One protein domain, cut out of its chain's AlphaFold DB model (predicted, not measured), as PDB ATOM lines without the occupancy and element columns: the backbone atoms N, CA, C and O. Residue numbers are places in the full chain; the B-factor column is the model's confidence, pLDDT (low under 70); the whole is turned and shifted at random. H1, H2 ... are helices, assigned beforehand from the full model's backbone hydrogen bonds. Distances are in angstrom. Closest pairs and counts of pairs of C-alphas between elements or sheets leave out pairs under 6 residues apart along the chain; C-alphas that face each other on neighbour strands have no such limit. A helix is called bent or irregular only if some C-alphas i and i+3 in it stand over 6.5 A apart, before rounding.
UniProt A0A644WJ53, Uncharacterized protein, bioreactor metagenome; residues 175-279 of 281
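This is residues 175 to 279 of the 281 residues of an uncharacterized protein of bioreactor metagenome (UniProt A0A644WJ53). Three helices lie side by side, nearly aligned, with the long H4 between H1 and H3, which stay apart from each other, and a fourth helix, H5, crosses the last part of H4 almost at a right angle. The short H2 sits near the beginning of H3, and residues 254 to 266, with no named element, loop from the end of H4 to H5. The printed part has 105 residues with five named helices, in the order H1, H2, H3, H4, H5, and no named strand; the class is all helix. The whole is compact, with a radius of gyration of the C-alphas of 14.8 A, and spans 41 by 29 by 27 A.

H1, residues 175 to 191, touches H4, residues 229 to 253; the closest C-alphas, those of Leu 184 and Arg 237, are 5.7 A apart. They run the same way at a shallow tilt of 4 degrees. H2, residues 194 to 198, and H1 meet only through their link, a tight one of 2 residues. H2 is close to but not clearly touching H3, residues 205 to 221, with the C-alphas of Ile 198 and Lys 208 closest at 6.5 A. H3 and H4 form a helical hairpin, running opposite ways at a shallow tilt of 13 degrees. H3 touches H4 at residues 236 to 247 alone, with the C-alphas of Leu 219 and Ile 236 closest at 6.1 A. H4 is the hub, touching H1, H3 and H5, residues 267 to 277. H5 touches H4 at residues 249 to 253 alone; the closest C-alphas, those of His 249 and Leu 270, are 6.1 A apart. Their lines are only just about perpendicular, at 70.4 degrees. H1 and H3 are apart, and H5 is apart from H1, H2 and H3. In H1, H2, H3, H4 and H5 every O i to N i+4 pair is within hydrogen-bond range.

H1 begins at C-alpha 175, at (109.443, 84.812, 107.871), and is 24.3 A long from first to last C-alpha. H2 has 5 residues and H3 measures 22.3 A. H3 is neither bent nor irregular, but only just: C-alphas 218 and 221 are 6.3 A apart. H4, the longest with 25 residues, measures 36.1 A and begins at C-alpha 229, at (107.309, 74.543, 113.421). H5 measures 15.2 A and ends at C-alpha 277, at (87.268, 53.503, 90.110).

The two C-alphas farthest apart, those of Gln 175 and Lys 279, are 47.3 A apart. The printed part has no cut. The link from H4 to H5, with 13 residues, is long; those from H2 to H3 and from H3 to H4 are short. The mean pLDDT of the printed part is 92.8, that of H5 is 83, and residue 279 is under 70.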
ATOM      1  N   GLN A 175     109.174  84.633 109.289       87.62
ATOM      2  CA  GLN A 175     109.443  84.812 107.871       87.62
ATOM      3  C   GLN A 175     109.504  83.479 107.135       87.62
ATOM      4  O   GLN A 175     108.770  83.308 106.168       87.62
ATOM      5  N   LYS A 176     110.298  82.518 107.621       91.56
ATOM      6  CA  LYS A 176     110.397  81.184 107.007       91.56
ATOM      7  C   LYS A 176     109.026  80.523 106.884       91.56
ATOM      8  O   LYS A 176     108.696  79.959 105.846       91.56
ATOM      9  N   PHE A 177     108.202  80.634 107.926       91.50
ATOM     10  CA  PHE A 177     106.827  80.152 107.886       91.50
ATOM     11  C   PHE A 177     106.002  80.866 106.804       91.50
ATOM     12  O   PHE A 177     105.314  80.208 106.025       91.50
ATOM     13  N   THR A 178     106.078  82.200 106.748       88.44
ATOM     14  CA  THR A 178     105.358  83.014 105.754       88.44
ATOM     15  C   THR A 178     105.755  82.621 104.331       88.44
ATOM     16  O   THR A 178     104.880  82.447 103.489       88.44
ATOM     17  N   ASP A 179     107.043  82.391 104.075       89.31
ATOM     18  CA  ASP A 179     107.547  81.983 102.762       89.31
ATOM     19  C   ASP A 179     106.999  80.611 102.341       89.31
ATOM     20  O   ASP A 179     106.531  80.441 101.213       89.31
ATOM     21  N   ILE A 180     106.995  79.632 103.255       93.00
ATOM     22  CA  ILE A 180     106.453  78.291 102.982       93.00
ATOM     23  C   ILE A 180     104.939  78.358 102.747       93.00
ATOM     24  O   ILE A 180     104.428  77.709 101.831       93.00
ATOM     25  N   TYR A 181     104.219  79.156 103.537       90.75
ATOM     26  CA  TYR A 181     102.776  79.330 103.385       90.75
ATOM     27  C   TYR A 181     102.416  80.051 102.076       90.75
ATOM     28  O   TYR A 181     101.522  79.610 101.356       90.75
ATOM     29  N   ASN A 182     103.144  81.106 101.701       88.81
ATOM     30  CA  ASN A 182     102.956  81.789 100.419       88.81
ATOM     31  C   ASN A 182     103.218  80.839  99.249       88.81
ATOM     32  O   ASN A 182     102.431  80.786  98.304       88.81
ATOM     33  N   LYS A 183     104.275  80.024  99.342       91.44
ATOM     34  CA  LYS A 183     104.554  78.981  98.354       91.44
ATOM     35  C   LYS A 183     103.411  77.971  98.254       91.44
ATOM     36  O   LYS A 183     103.007  77.643  97.145       91.44
ATOM     37  N   LEU A 184     102.855  77.523  99.382       93.50
ATOM     38  CA  LEU A 184     101.665  76.668  99.406       93.50
ATOM     39  C   LEU A 184     100.492  77.309  98.643       93.50
ATOM     40  O   LEU A 184      99.892  76.644  97.803       93.50
ATOM     41  N   LEU A 185     100.183  78.586  98.881       90.88
ATOM     42  CA  LEU A 185      99.102  79.279  98.168       90.88
ATOM     43  C   LEU A 185      99.356  79.356  96.655       90.88
ATOM     44  O   LEU A 185      98.457  79.061  95.869       90.88
ATOM     45  N   ILE A 186     100.580  79.707  96.252       90.75
ATOM     46  CA  ILE A 186     100.989  79.761  94.840       90.75
ATOM     47  C   ILE A 186     100.833  78.386  94.184       90.75
ATOM     48  O   ILE A 186     100.279  78.273  93.092       90.75
ATOM     49  N   ASP A 187     101.290  77.331  94.853       94.31
ATOM     50  CA  ASP A 187     101.189  75.966  94.349       94.31
ATOM     51  C   ASP A 187      99.726  75.531  94.193       94.31
ATOM     52  O   ASP A 187      99.373  74.967  93.160       94.31
ATOM     53  N   ILE A 188      98.853  75.840  95.162       95.00
ATOM     54  CA  ILE A 188      97.413  75.561  95.062       95.00
ATOM     55  C   ILE A 188      96.828  76.222  93.806       95.00
ATOM     56  O   ILE A 188      96.225  75.532  92.983       95.00
ATOM     57  N   VAL A 189      97.053  77.527  93.615       92.62
ATOM     58  CA  VAL A 189      96.542  78.283  92.452       92.62
ATOM     59  C   VAL A 189      97.106  77.752  91.128       92.62
ATOM     60  O   VAL A 189      96.431  77.775  90.100       92.62
ATOM     61  N   ASN A 190      98.328  77.218  91.139       95.00
ATOM     62  CA  ASN A 190      98.947  76.600  89.967       95.00
ATOM     63  C   ASN A 190      98.443  75.181  89.667       95.00
ATOM     64  O   ASN A 190      98.737  74.660  88.588       95.00
ATOM     65  N   ILE A 191      97.701  74.552  90.582       96.88
ATOM     66  CA  ILE A 191      97.170  73.191  90.426       96.88
ATOM     67  C   ILE A 191      95.674  73.214  90.106       96.88
ATOM     68  O   ILE A 191      95.237  72.566  89.150       96.88
ATOM     69  N   ILE A 192      94.889  73.973  90.870       97.00
ATOM     70  CA  ILE A 192      93.424  74.000  90.802       97.00
ATOM     71  C   ILE A 192      92.915  75.411  90.495       97.00
ATOM     72  O   ILE A 192      93.380  76.400  91.052       97.00
ATOM     73  N   ASP A 193      91.917  75.493  89.621       96.50
ATOM     74  CA  ASP A 193      91.089  76.685  89.464       96.50
ATOM     75  C   ASP A 193      89.939  76.589  90.480       96.50
ATOM     76  O   ASP A 193      88.913  75.951  90.222       96.50
ATOM     77  N   ILE A 194      90.162  77.121  91.690       94.88
ATOM     78  CA  ILE A 194      89.221  76.956  92.813       94.88
ATOM     79  C   ILE A 194      87.893  77.646  92.524       94.88
ATOM     80  O   ILE A 194      86.842  77.077  92.809       94.88
ATOM     81  N   GLU A 195      87.918  78.840  91.935       93.94
ATOM     82  CA  GLU A 195      86.694  79.564  91.590       93.94
ATOM     83  C   GLU A 195      85.849  78.738  90.612       93.94
ATOM     84  O   GLU A 195      84.658  78.512  90.845       93.94
ATOM     85  N   LYS A 196      86.482  78.182  89.569       94.75
ATOM     86  CA  LYS A 196      85.814  77.268  88.641       94.75
ATOM     87  C   LYS A 196      85.309  76.001  89.325       94.75
ATOM     88  O   LYS A 196      84.250  75.510  88.949       94.75
ATOM     89  N   PHE A 197      86.049  75.443  90.282       96.38
ATOM     90  CA  PHE A 197      85.636  74.253  91.027       96.38
ATOM     91  C   PHE A 197      84.391  74.517  91.885       96.38
ATOM     92  O   PHE A 197      83.393  73.807  91.751       96.38
ATOM     93  N   ILE A 198      84.427  75.557  92.719       93.81
ATOM     94  CA  ILE A 198      83.356  75.885  93.666       93.81
ATOM     95  C   ILE A 198      82.075  76.305  92.933       93.81
ATOM     96  O   ILE A 198      80.988  75.832  93.273       93.81
ATOM     97  N   ASN A 199      82.199  77.100  91.865       93.94
ATOM     98  CA  ASN A 199      81.055  77.610  91.101       93.94
ATOM     99  C   ASN A 199      80.502  76.615  90.061       93.94
ATOM    100  O   ASN A 199      79.574  76.938  89.317       93.94
ATOM    101  N   ASN A 200      81.050  75.399  89.964       95.69
ATOM    102  CA  ASN A 200      80.549  74.402  89.025       95.69
ATOM    103  C   ASN A 200      79.320  73.672  89.585       95.69
ATOM    104  O   ASN A 200      79.438  72.748  90.389       95.69
ATOM    105  N   ASN A 201      78.136  74.031  89.088       95.88
ATOM    106  CA  ASN A 201      76.860  73.423  89.493       95.88
ATOM    107  C   ASN A 201      76.713  71.945  89.089       95.88
ATOM    108  O   ASN A 201      75.804  71.272  89.560       95.88
ATOM    109  N   LYS A 202      77.578  71.429  88.204       96.62
ATOM    110  CA  LYS A 202      77.576  70.007  87.827       96.62
ATOM    111  C   LYS A 202      78.367  69.136  88.801       96.62
ATOM    112  O   LYS A 202      78.260  67.915  88.715       96.62
ATOM    113  N   ILE A 203      79.191  69.735  89.661       96.75
ATOM    114  CA  ILE A 203      79.916  69.020  90.711       96.75
ATOM    115  C   ILE A 203      79.022  69.011  91.958       96.75
ATOM    116  O   ILE A 203      78.634  70.095  92.400       96.75
ATOM    117  N   PRO A 204      78.699  67.834  92.527       96.19
ATOM    118  CA  PRO A 204      77.877  67.740  93.729       96.19
ATOM    119  C   PRO A 204      78.474  68.519  94.903       96.19
ATOM    120  O   PRO A 204      79.682  68.445  95.140       96.19
ATOM    121  N   ASP A 205      77.630  69.202  95.677       96.62
ATOM    122  CA  ASP A 205      78.092  70.027  96.800       96.62
ATOM    123  C   ASP A 205      78.817  69.202  97.866       96.62
ATOM    124  O   ASP A 205      79.850  69.638  98.352       96.62
ATOM    125  N   ILE A 206      78.423  67.941  98.084       96.88
ATOM    126  CA  ILE A 206      79.134  67.016  98.984       96.88
ATOM    127  C   ILE A 206      80.630  66.860  98.647       96.88
ATOM    128  O   ILE A 206      81.451  66.660  99.537       96.88
ATOM    129  N   ILE A 207      81.016  66.974  97.370       96.88
ATOM    130  CA  ILE A 207      82.424  66.908  96.954       96.88
ATOM    131  C   ILE A 207      83.152  68.217  97.277       96.88
ATOM    132  O   ILE A 207      84.321  68.190  97.663       96.88
ATOM    133  N   LYS A 208      82.471  69.357  97.125       96.62
ATOM    134  CA  LYS A 208      83.006  70.681  97.472       96.62
ATOM    135  C   LYS A 208      83.158  70.815  98.984       96.62
ATOM    136  O   LYS A 208      84.214  71.238  99.446       96.62
ATOM    137  N   ASP A 209      82.154  70.379  99.734       96.75
ATOM    138  CA  ASP A 209      82.158  70.354 101.195       96.75
ATOM    139  C   ASP A 209      83.281  69.449 101.704       96.75
ATOM    140  O   ASP A 209      84.117  69.890 102.487       96.75
ATOM    141  N   SER A 210      83.400  68.235 101.155       97.62
ATOM    142  CA  SER A 210      84.494  67.315 101.478       97.62
ATOM    143  C   SER A 210      85.874  67.922 101.195       97.62
ATOM    144  O   SER A 210      86.776  67.791 102.023       97.62
ATOM    145  N   PHE A 211      86.045  68.630 100.071       97.62
ATOM    146  CA  PHE A 211      87.291  69.343  99.778       97.62
ATOM    147  C   PHE A 211      87.598  70.394 100.851       97.62
ATOM    148  O   PHE A 211      88.710  70.431 101.374       97.62
ATOM    149  N   LEU A 212      86.623  71.237 101.203       96.56
ATOM    150  CA  LEU A 212      86.801  72.295 102.200       96.56
ATOM    151  C   LEU A 212      87.082  71.730 103.599       96.56
ATOM    152  O   LEU A 212      87.967  72.237 104.291       96.56
ATOM    153  N   GLU A 213      86.394  70.663 104.000       96.44
ATOM    154  CA  GLU A 213      86.633  69.960 105.262       96.44
ATOM    155  C   GLU A 213      88.047  69.380 105.332       96.44
ATOM    156  O   GLU A 213      88.750  69.561 106.332       96.44
ATOM    157  N   ASP A 214      88.510  68.736 104.259       97.88
ATOM    158  CA  ASP A 214      89.879  68.241 104.205       97.88
ATOM    159  C   ASP A 214      90.897  69.385 104.233       97.88
ATOM    160  O   ASP A 214      91.915  69.269 104.919       97.88
ATOM    161  N   MET A 215      90.626  70.512 103.567       96.94
ATOM    162  CA  MET A 215      91.482  71.699 103.653       96.94
ATOM    163  C   MET A 215      91.574  72.219 105.092       96.94
ATOM    164  O   MET A 215      92.683  72.435 105.577       96.94
ATOM    165  N   ILE A 216      90.454  72.342 105.814       96.25
ATOM    166  CA  ILE A 216      90.442  72.737 107.236       96.25
ATOM    167  C   ILE A 216      91.268  71.755 108.069       96.25
ATOM    168  O   ILE A 216      92.115  72.152 108.878       96.25
ATOM    169  N   ARG A 217      91.047  70.456 107.859       96.12
ATOM    170  CA  ARG A 217      91.706  69.405 108.628       96.12
ATOM    171  C   ARG A 217      93.217  69.401 108.414       96.12
ATOM    172  O   ARG A 217      93.972  69.268 109.378       96.12
ATOM    173  N   LEU A 218      93.651  69.515 107.161       96.94
ATOM    174  CA  LEU A 218      95.059  69.487 106.777       96.94
ATOM    175  C   LEU A 218      95.786  70.770 107.172       96.94
ATOM    176  O   LEU A 218      96.917  70.687 107.636       96.94
ATOM    177  N   LEU A 219      95.140  71.931 107.029       95.69
ATOM    178  CA  LEU A 219      95.742  73.211 107.386       95.69
ATOM    179  C   LEU A 219      95.815  73.419 108.897       95.69
ATOM    180  O   LEU A 219      96.814  73.951 109.367       95.69
ATOM    181  N   TYR A 220      94.787  73.030 109.660       95.81
ATOM    182  CA  TYR A 220      94.636  73.513 111.038       95.81
ATOM    183  C   TYR A 220      94.489  72.418 112.098       95.81
ATOM    184  O   TYR A 220      95.002  72.572 113.204       95.81
ATOM    185  N   PHE A 221      93.809  71.305 111.807       92.88
ATOM    186  CA  PHE A 221      93.501  70.311 112.854       92.88
ATOM    187  C   PHE A 221      94.684  69.391 113.160       92.88
ATOM    188  O   PHE A 221      94.806  68.888 114.275       92.88
ATOM    189  N   ARG A 222      95.551  69.166 112.170       89.50
ATOM    190  CA  ARG A 222      96.683  68.231 112.236       89.50
ATOM    191  C   ARG A 222      98.011  68.878 112.642       89.50
ATOM    192  O   ARG A 222      99.059  68.278 112.441       89.50
ATOM    193  N   ILE A 223      97.976  70.087 113.201       95.06
ATOM    194  CA  ILE A 223      99.177  70.766 113.700       95.06
ATOM    195  C   ILE A 223      99.768  69.951 114.865       95.06
ATOM    196  O   ILE A 223      99.134  69.789 115.906       95.06
ATOM    197  N   ASP A 224     100.999  69.470 114.714       95.44
ATOM    198  CA  ASP A 224     101.716  68.739 115.763       95.44
ATOM    199  C   ASP A 224     102.647  69.685 116.536       95.44
ATOM    200  O   ASP A 224     103.722  70.055 116.068       95.44
ATOM    201  N   THR A 225     102.238  70.100 117.738       96.00
ATOM    202  CA  THR A 225     103.007  71.040 118.575       96.00
ATOM    203  C   THR A 225     104.271  70.433 119.197       96.00
ATOM    204  O   THR A 225     105.099  71.180 119.741       96.00
ATOM    205  N   SER A 226     104.453  69.109 119.097       95.94
ATOM    206  CA  SER A 226     105.658  68.418 119.567       95.94
ATOM    207  C   SER A 226     106.842  68.567 118.602       95.94
ATOM    208  O   SER A 226     107.994  68.517 119.032       95.94
ATOM    209  N   LYS A 227     106.570  68.818 117.315       96.31
ATOM    210  CA  LYS A 227     107.583  68.979 116.265       96.31
ATOM    211  C   LYS A 227     108.104  70.413 116.170       96.31
ATOM    212  O   LYS A 227     107.539  71.350 116.739       96.31
ATOM    213  N   ASN A 228     109.193  70.600 115.421       94.81
ATOM    214  CA  ASN A 228     109.628  71.934 115.022       94.81
ATOM    215  C   ASN A 228     108.595  72.552 114.067       94.81
ATOM    216  O   ASN A 228     108.058  71.881 113.190       94.81
ATOM    217  N   VAL A 229     108.327  73.847 114.216       93.69
ATOM    218  CA  VAL A 229     107.309  74.543 113.421       93.69
ATOM    219  C   VAL A 229     107.587  74.529 111.915       93.69
ATOM    220  O   VAL A 229     106.641  74.493 111.131       93.69
ATOM    221  N   ILE A 230     108.859  74.536 111.504       94.31
ATOM    222  CA  ILE A 230     109.248  74.485 110.089       94.31
ATOM    223  C   ILE A 230     108.913  73.115 109.490       94.31
ATOM    224  O   ILE A 230     108.376  73.047 108.382       94.31
ATOM    225  N   ASP A 231     109.136  72.038 110.243       95.94
ATOM    226  CA  ASP A 231     108.749  70.688 109.827       95.94
ATOM    227  C   ASP A 231     107.223  70.579 109.733       95.94
ATOM    228  O   ASP A 231     106.697  70.104 108.729       95.94
ATOM    229  N   VAL A 232     106.501  71.116 110.724       95.94
ATOM    230  CA  VAL A 232     105.030  71.131 110.739       95.94
ATOM    231  C   VAL A 232     104.466  71.817 109.498       95.94
ATOM    232  O   VAL A 232     103.609  71.250 108.824       95.94
ATOM    233  N   ILE A 233     104.923  73.029 109.162       95.44
ATOM    234  CA  ILE A 233     104.382  73.743 107.994       95.44
ATOM    235  C   ILE A 233     104.785  73.083 106.671       95.44
ATOM    236  O   ILE A 233     104.007  73.108 105.717       95.44
ATOM    237  N   THR A 234     105.955  72.445 106.617       95.75
ATOM    238  CA  THR A 234     106.390  71.677 105.444       95.75
ATOM    239  C   THR A 234     105.495  70.453 105.239       95.75
ATOM    240  O   THR A 234     104.963  70.262 104.147       95.75
ATOM    241  N   GLU A 235     105.225  69.689 106.301       96.44
ATOM    242  CA  GLU A 235     104.300  68.551 106.266       96.44
ATOM    243  C   GLU A 235     102.877  68.982 105.889       96.44
ATOM    244  O   GLU A 235     102.214  68.317 105.088       96.44
ATOM    245  N   ILE A 236     102.391  70.099 106.438       96.50
ATOM    246  CA  ILE A 236     101.085  70.662 106.075       96.50
ATOM    247  C   ILE A 236     101.056  70.989 104.586       96.50
ATOM    248  O   ILE A 236     100.135  70.555 103.892       96.50
ATOM    249  N   ARG A 237     102.070  71.700 104.076       96.50
ATOM    250  CA  ARG A 237     102.158  72.040 102.655       96.50
ATOM    251  C   ARG A 237     102.112  70.781 101.792       96.50
ATOM    252  O   ARG A 237     101.274  70.700 100.899       96.50
ATOM    253  N   ASP A 238     102.956  69.794 102.066       96.75
ATOM    254  CA  ASP A 238     103.044  68.587 101.243       96.75
ATOM    255  C   ASP A 238     101.733  67.787 101.248       96.75
ATOM    256  O   ASP A 238     101.274  67.324 100.199       96.75
ATOM    257  N   ASN A 239     101.079  67.682 102.408       97.62
ATOM    258  CA  ASN A 239      99.793  67.002 102.526       97.62
ATOM    259  C   ASN A 239      98.662  67.749 101.810       97.62
ATOM    260  O   ASN A 239      97.851  67.114 101.134       97.62
ATOM    261  N   VAL A 240      98.611  69.080 101.922       97.88
ATOM    262  CA  VAL A 240      97.617  69.902 101.219       97.88
ATOM    263  C   VAL A 240      97.816  69.806  99.710       97.88
ATOM    264  O   VAL A 240      96.860  69.535  98.989       97.88
ATOM    265  N   ILE A 241      99.050  69.943  99.217       97.56
ATOM    266  CA  ILE A 241      99.342  69.824  97.783       97.56
ATOM    267  C   ILE A 241      98.975  68.441  97.259       97.56
ATOM    268  O   ILE A 241      98.308  68.330  96.229       97.56
ATOM    269  N   LYS A 242      99.342  67.379  97.983       96.31
ATOM    270  CA  LYS A 242      98.944  66.016  97.625       96.31
ATOM    271  C   LYS A 242      97.423  65.889  97.529       96.31
ATOM    272  O   LYS A 242      96.936  65.313  96.559       96.31
ATOM    273  N   ASN A 243      96.692  66.447  98.492       97.19
ATOM    274  CA  ASN A 243      95.235  66.413  98.500       97.19
ATOM    275  C   ASN A 243      94.626  67.147  97.294       97.19
ATOM    276  O   ASN A 243      93.831  66.577  96.551       97.19
ATOM    277  N   VAL A 244      95.062  68.380  97.035       97.50
ATOM    278  CA  VAL A 244      94.575  69.186  95.905       97.50
ATOM    279  C   VAL A 244      94.826  68.477  94.567       97.50
ATOM    280  O   VAL A 244      93.928  68.405  93.727       97.50
ATOM    281  N   VAL A 245      96.008  67.876  94.381       96.12
ATOM    282  CA  VAL A 245      96.321  67.063  93.191       96.12
ATOM    283  C   VAL A 245      95.377  65.864  93.065       96.12
ATOM    284  O   VAL A 245      94.903  65.573  91.965       96.12
ATOM    285  N   CYS A 246      95.081  65.171  94.169       94.62
ATOM    286  CA  CYS A 246      94.125  64.063  94.176       94.62
ATOM    287  C   CYS A 246      92.733  64.515  93.712       94.62
ATOM    288  O   CYS A 246      92.195  63.894  92.798       94.62
ATOM    289  N   TYR A 247      92.189  65.611  94.251       95.81
ATOM    290  CA  TYR A 247      90.888  66.141  93.819       95.81
ATOM    291  C   TYR A 247      90.871  66.504  92.334       95.81
ATOM    292  O   TYR A 247      89.954  66.098  91.619       95.81
ATOM    293  N   VAL A 248      91.896  67.211  91.841       96.38
ATOM    294  CA  VAL A 248      91.989  67.576  90.417       96.38
ATOM    295  C   VAL A 248      92.002  66.334  89.532       96.38
ATOM    296  O   VAL A 248      91.257  66.281  88.554       96.38
ATOM    297  N   HIS A 249      92.803  65.319  89.864       94.12
ATOM    298  CA  HIS A 249      92.876  64.097  89.064       94.12
ATOM    299  C   HIS A 249      91.579  63.284  89.118       94.12
ATOM    300  O   HIS A 249      91.097  62.872  88.066       94.12
ATOM    301  N   LEU A 250      90.991  63.084  90.300       92.69
ATOM    302  CA  LEU A 250      89.734  62.343  90.461       92.69
ATOM    303  C   LEU A 250      88.590  63.008  89.694       92.69
ATOM    304  O   LEU A 250      87.860  62.344  88.960       92.69
ATOM    305  N   LEU A 251      88.473  64.332  89.792       93.62
ATOM    306  CA  LEU A 251      87.446  65.076  89.071       93.62
ATOM    307  C   LEU A 251      87.699  65.086  87.561       93.62
ATOM    308  O   LEU A 251      86.740  64.991  86.799       93.62
ATOM    309  N   CYS A 252      88.959  65.080  87.117       92.12
ATOM    310  CA  CYS A 252      89.289  64.874  85.705       92.12
ATOM    311  C   CYS A 252      88.874  63.482  85.207       92.12
ATOM    312  O   CYS A 252      88.361  63.378  84.093       92.12
ATOM    313  N   VAL A 253      89.046  62.425  86.013       90.62
ATOM    314  CA  VAL A 253      88.545  61.077  85.684       90.62
ATOM    315  C   VAL A 253      87.022  61.073  85.545       90.62
ATOM    316  O   VAL A 253      86.501  60.470  84.613       90.62
ATOM    317  N   ALA A 254      86.320  61.805  86.411       90.81
ATOM    318  CA  ALA A 254      84.869  61.977  86.351       90.81
ATOM    319  C   ALA A 254      84.390  62.956  85.251       90.81
ATOM    320  O   ALA A 254      83.207  63.281  85.185       90.81
ATOM    321  N   GLY A 255      85.284  63.440  84.379       91.94
ATOM    322  CA  GLY A 255      84.940  64.307  83.245       91.94
ATOM    323  C   GLY A 255      84.850  65.805  83.567       91.94
ATOM    324  O   GLY A 255      84.473  66.598  82.702       91.94
ATOM    325  N   TYR A 256      85.226  66.230  84.775       94.44
ATOM    326  CA  TYR A 256      85.261  67.637  85.170       94.44
ATOM    327  C   TYR A 256      86.655  68.240  84.987       94.44
ATOM    328  O   TYR A 256      87.650  67.763  85.526       94.44
ATOM    329  N   ASN A 257      86.733  69.368  84.283       92.44
ATOM    330  CA  ASN A 257      87.979  70.109  84.123       92.44
ATOM    331  C   ASN A 257      88.060  71.257  85.140       92.44
ATOM    332  O   ASN A 257      87.560  72.347  84.865       92.44
ATOM    333  N   ILE A 258      88.709  71.023  86.280       94.12
ATOM    334  CA  ILE A 258      88.911  72.019  87.354       94.12
ATOM    335  C   ILE A 258      90.382  72.410  87.558       94.12
ATOM    336  O   ILE A 258      90.727  73.103  88.510       94.12
ATOM    337  N   LYS A 259      91.278  71.931  86.692       95.56
ATOM    338  CA  LYS A 259      92.707  72.221  86.808       95.56
ATOM    339  C   LYS A 259      92.997  73.681  86.462       95.56
ATOM    340  O   LYS A 259      92.353  74.251  85.577       95.56
ATOM    341  N   ALA A 260      94.041  74.236  87.062       94.44
ATOM    342  CA  ALA A 260      94.568  75.525  86.644       94.44
ATOM    343  C   ALA A 260      95.052  75.478  85.182       94.44
ATOM    344  O   ALA A 260      95.451  74.429  84.656       94.44
ATOM    345  N   LYS A 261      95.047  76.636  84.509       89.56
ATOM    346  CA  LYS A 261      95.346  76.757  83.069       89.56
ATOM    347  C   LYS A 261      96.627  76.017  82.664       89.56
ATOM    348  O   LYS A 261      96.607  75.223  81.722       89.56
ATOM    349  N   ASN A 262      97.698  76.221  83.427       88.31
ATOM    350  CA  ASN A 262      99.031  75.696  83.133       88.31
ATOM    351  C   ASN A 262      99.343  74.366  83.839       88.31
ATOM    352  O   ASN A 262     100.419  73.806  83.627       88.31
ATOM    353  N   TYR A 263      98.418  73.834  84.644       94.12
ATOM    354  CA  TYR A 263      98.624  72.557  85.315       94.12
ATOM    355  C   TYR A 263      98.639  71.406  84.303       94.12
ATOM    356  O   TYR A 263      97.716  71.262  83.485       94.12
ATOM    357  N   LYS A 264      99.684  70.576  84.372       92.19
ATOM    358  CA  LYS A 264      99.826  69.347  83.584       92.19
ATOM    359  C   LYS A 264      99.408  68.159  84.442       92.19
ATOM    360  O   LYS A 264      99.993  67.926  85.494       92.19
ATOM    361  N   ILE A 265      98.416  67.415  83.968       89.38
ATOM    362  CA  ILE A 265      97.942  66.203  84.636       89.38
ATOM    363  C   ILE A 265      99.014  65.117  84.529       89.38
ATOM    364  O   ILE A 265      99.588  64.896  83.460       89.38
ATOM    365  N   ASP A 266      99.245  64.411  85.632       89.38
ATOM    366  CA  ASP A 266     100.034  63.181  85.627       89.38
ATOM    367  C   ASP A 266      99.188  62.040  85.045       89.38
ATOM    368  O   ASP A 266      98.359  61.436  85.733       89.38
ATOM    369  N   ASN A 267      99.393  61.752  83.758       86.56
ATOM    370  CA  ASN A 267      98.649  60.713  83.047       86.56
ATOM    371  C   ASN A 267      98.835  59.322  83.667       86.56
ATOM    372  O   ASN A 267      97.911  58.515  83.614       86.56
ATOM    373  N   LYS A 268      99.983  59.032  84.295       86.50
ATOM    374  CA  LYS A 268     100.209  57.730  84.932       86.50
ATOM    375  C   LYS A 268      99.287  57.562  86.140       86.50
ATOM    376  O   LYS A 268      98.586  56.557  86.234       86.50
ATOM    377  N   LYS A 269      99.220  58.577  87.008       82.69
ATOM    378  CA  LYS A 269      98.277  58.593  88.140       82.69
ATOM    379  C   LYS A 269      96.823  58.582  87.685       82.69
ATOM    380  O   LYS A 269      95.991  57.936  88.313       82.69
ATOM    381  N   LEU A 270      96.503  59.289  86.602       83.19
ATOM    382  CA  LEU A 270      95.149  59.305  86.056       83.19
ATOM    383  C   LEU A 270      94.692  57.894  85.647       83.19
ATOM    384  O   LEU A 270      93.583  57.489  85.987       83.19
ATOM    385  N   GLU A 271      95.557  57.127  84.978       84.69
ATOM    386  CA  GLU A 271      95.277  55.734  84.610       84.69
ATOM    387  C   GLU A 271      95.176  54.803  85.830       84.69
ATOM    388  O   GLU A 271      94.335  53.904  85.853       84.69
ATOM    389  N   GLU A 272      95.980  55.024  86.874       84.69
ATOM    390  CA  GLU A 272      95.855  54.305  88.152       84.69
ATOM    391  C   GLU A 272      94.491  54.562  88.823       84.69
ATOM    392  O   GLU A 272      93.829  53.618  89.266       84.69
ATOM    393  N   TYR A 273      94.019  55.815  88.836       83.12
ATOM    394  CA  TYR A 273      92.700  56.160  89.374       83.12
ATOM    395  C   TYR A 273      91.558  55.585  88.538       83.12
ATOM    396  O   TYR A 273      90.652  54.986  89.113       83.12
ATOM    397  N   LYS A 274      91.617  55.685  87.202       84.00
ATOM    398  CA  LYS A 274      90.621  55.062  86.310       84.00
ATOM    399  C   LYS A 274      90.499  53.569  86.578       84.00
ATOM    400  O   LYS A 274      89.398  53.069  86.771       84.00
ATOM    401  N   LYS A 275      91.634  52.868  86.662       83.50
ATOM    402  CA  LYS A 275      91.658  51.444  87.004       83.50
ATOM    403  C   LYS A 275      91.063  51.176  88.377       83.50
ATOM    404  O   LYS A 275      90.493  50.124  88.558       83.50
ATOM    405  N   THR A 276      91.212  52.059  89.354       81.88
ATOM    406  CA  THR A 276      90.676  51.815  90.702       81.88
ATOM    407  C   THR A 276      89.166  52.051  90.763       81.88
ATOM    408  O   THR A 276      88.456  51.281  91.397       81.88
ATOM    409  N   ILE A 277      88.678  53.090  90.083       77.38
ATOM    410  CA  ILE A 277      87.268  53.503  90.110       77.38
ATOM    411  C   ILE A 277      86.406  52.603  89.217       77.38
ATOM    412  O   ILE A 277      85.331  52.189  89.635       77.38
ATOM    413  N   PHE A 278      86.886  52.267  88.017       76.00
ATOM    414  CA  PHE A 278      86.120  51.533  87.001       76.00
ATOM    415  C   PHE A 278      86.452  50.032  86.927       76.00
ATOM    416  O   PHE A 278      86.032  49.364  85.995       76.00
ATOM    417  N   LYS A 279      87.211  49.463  87.880       63.31
ATOM    418  CA  LYS A 279      87.485  48.004  87.924       63.31
ATOM    419  C   LYS A 279      86.319  47.147  88.434       63.31
ATOM    420  O   LYS A 279      86.478  45.933  88.499       63.31
TER     421      LYS A 279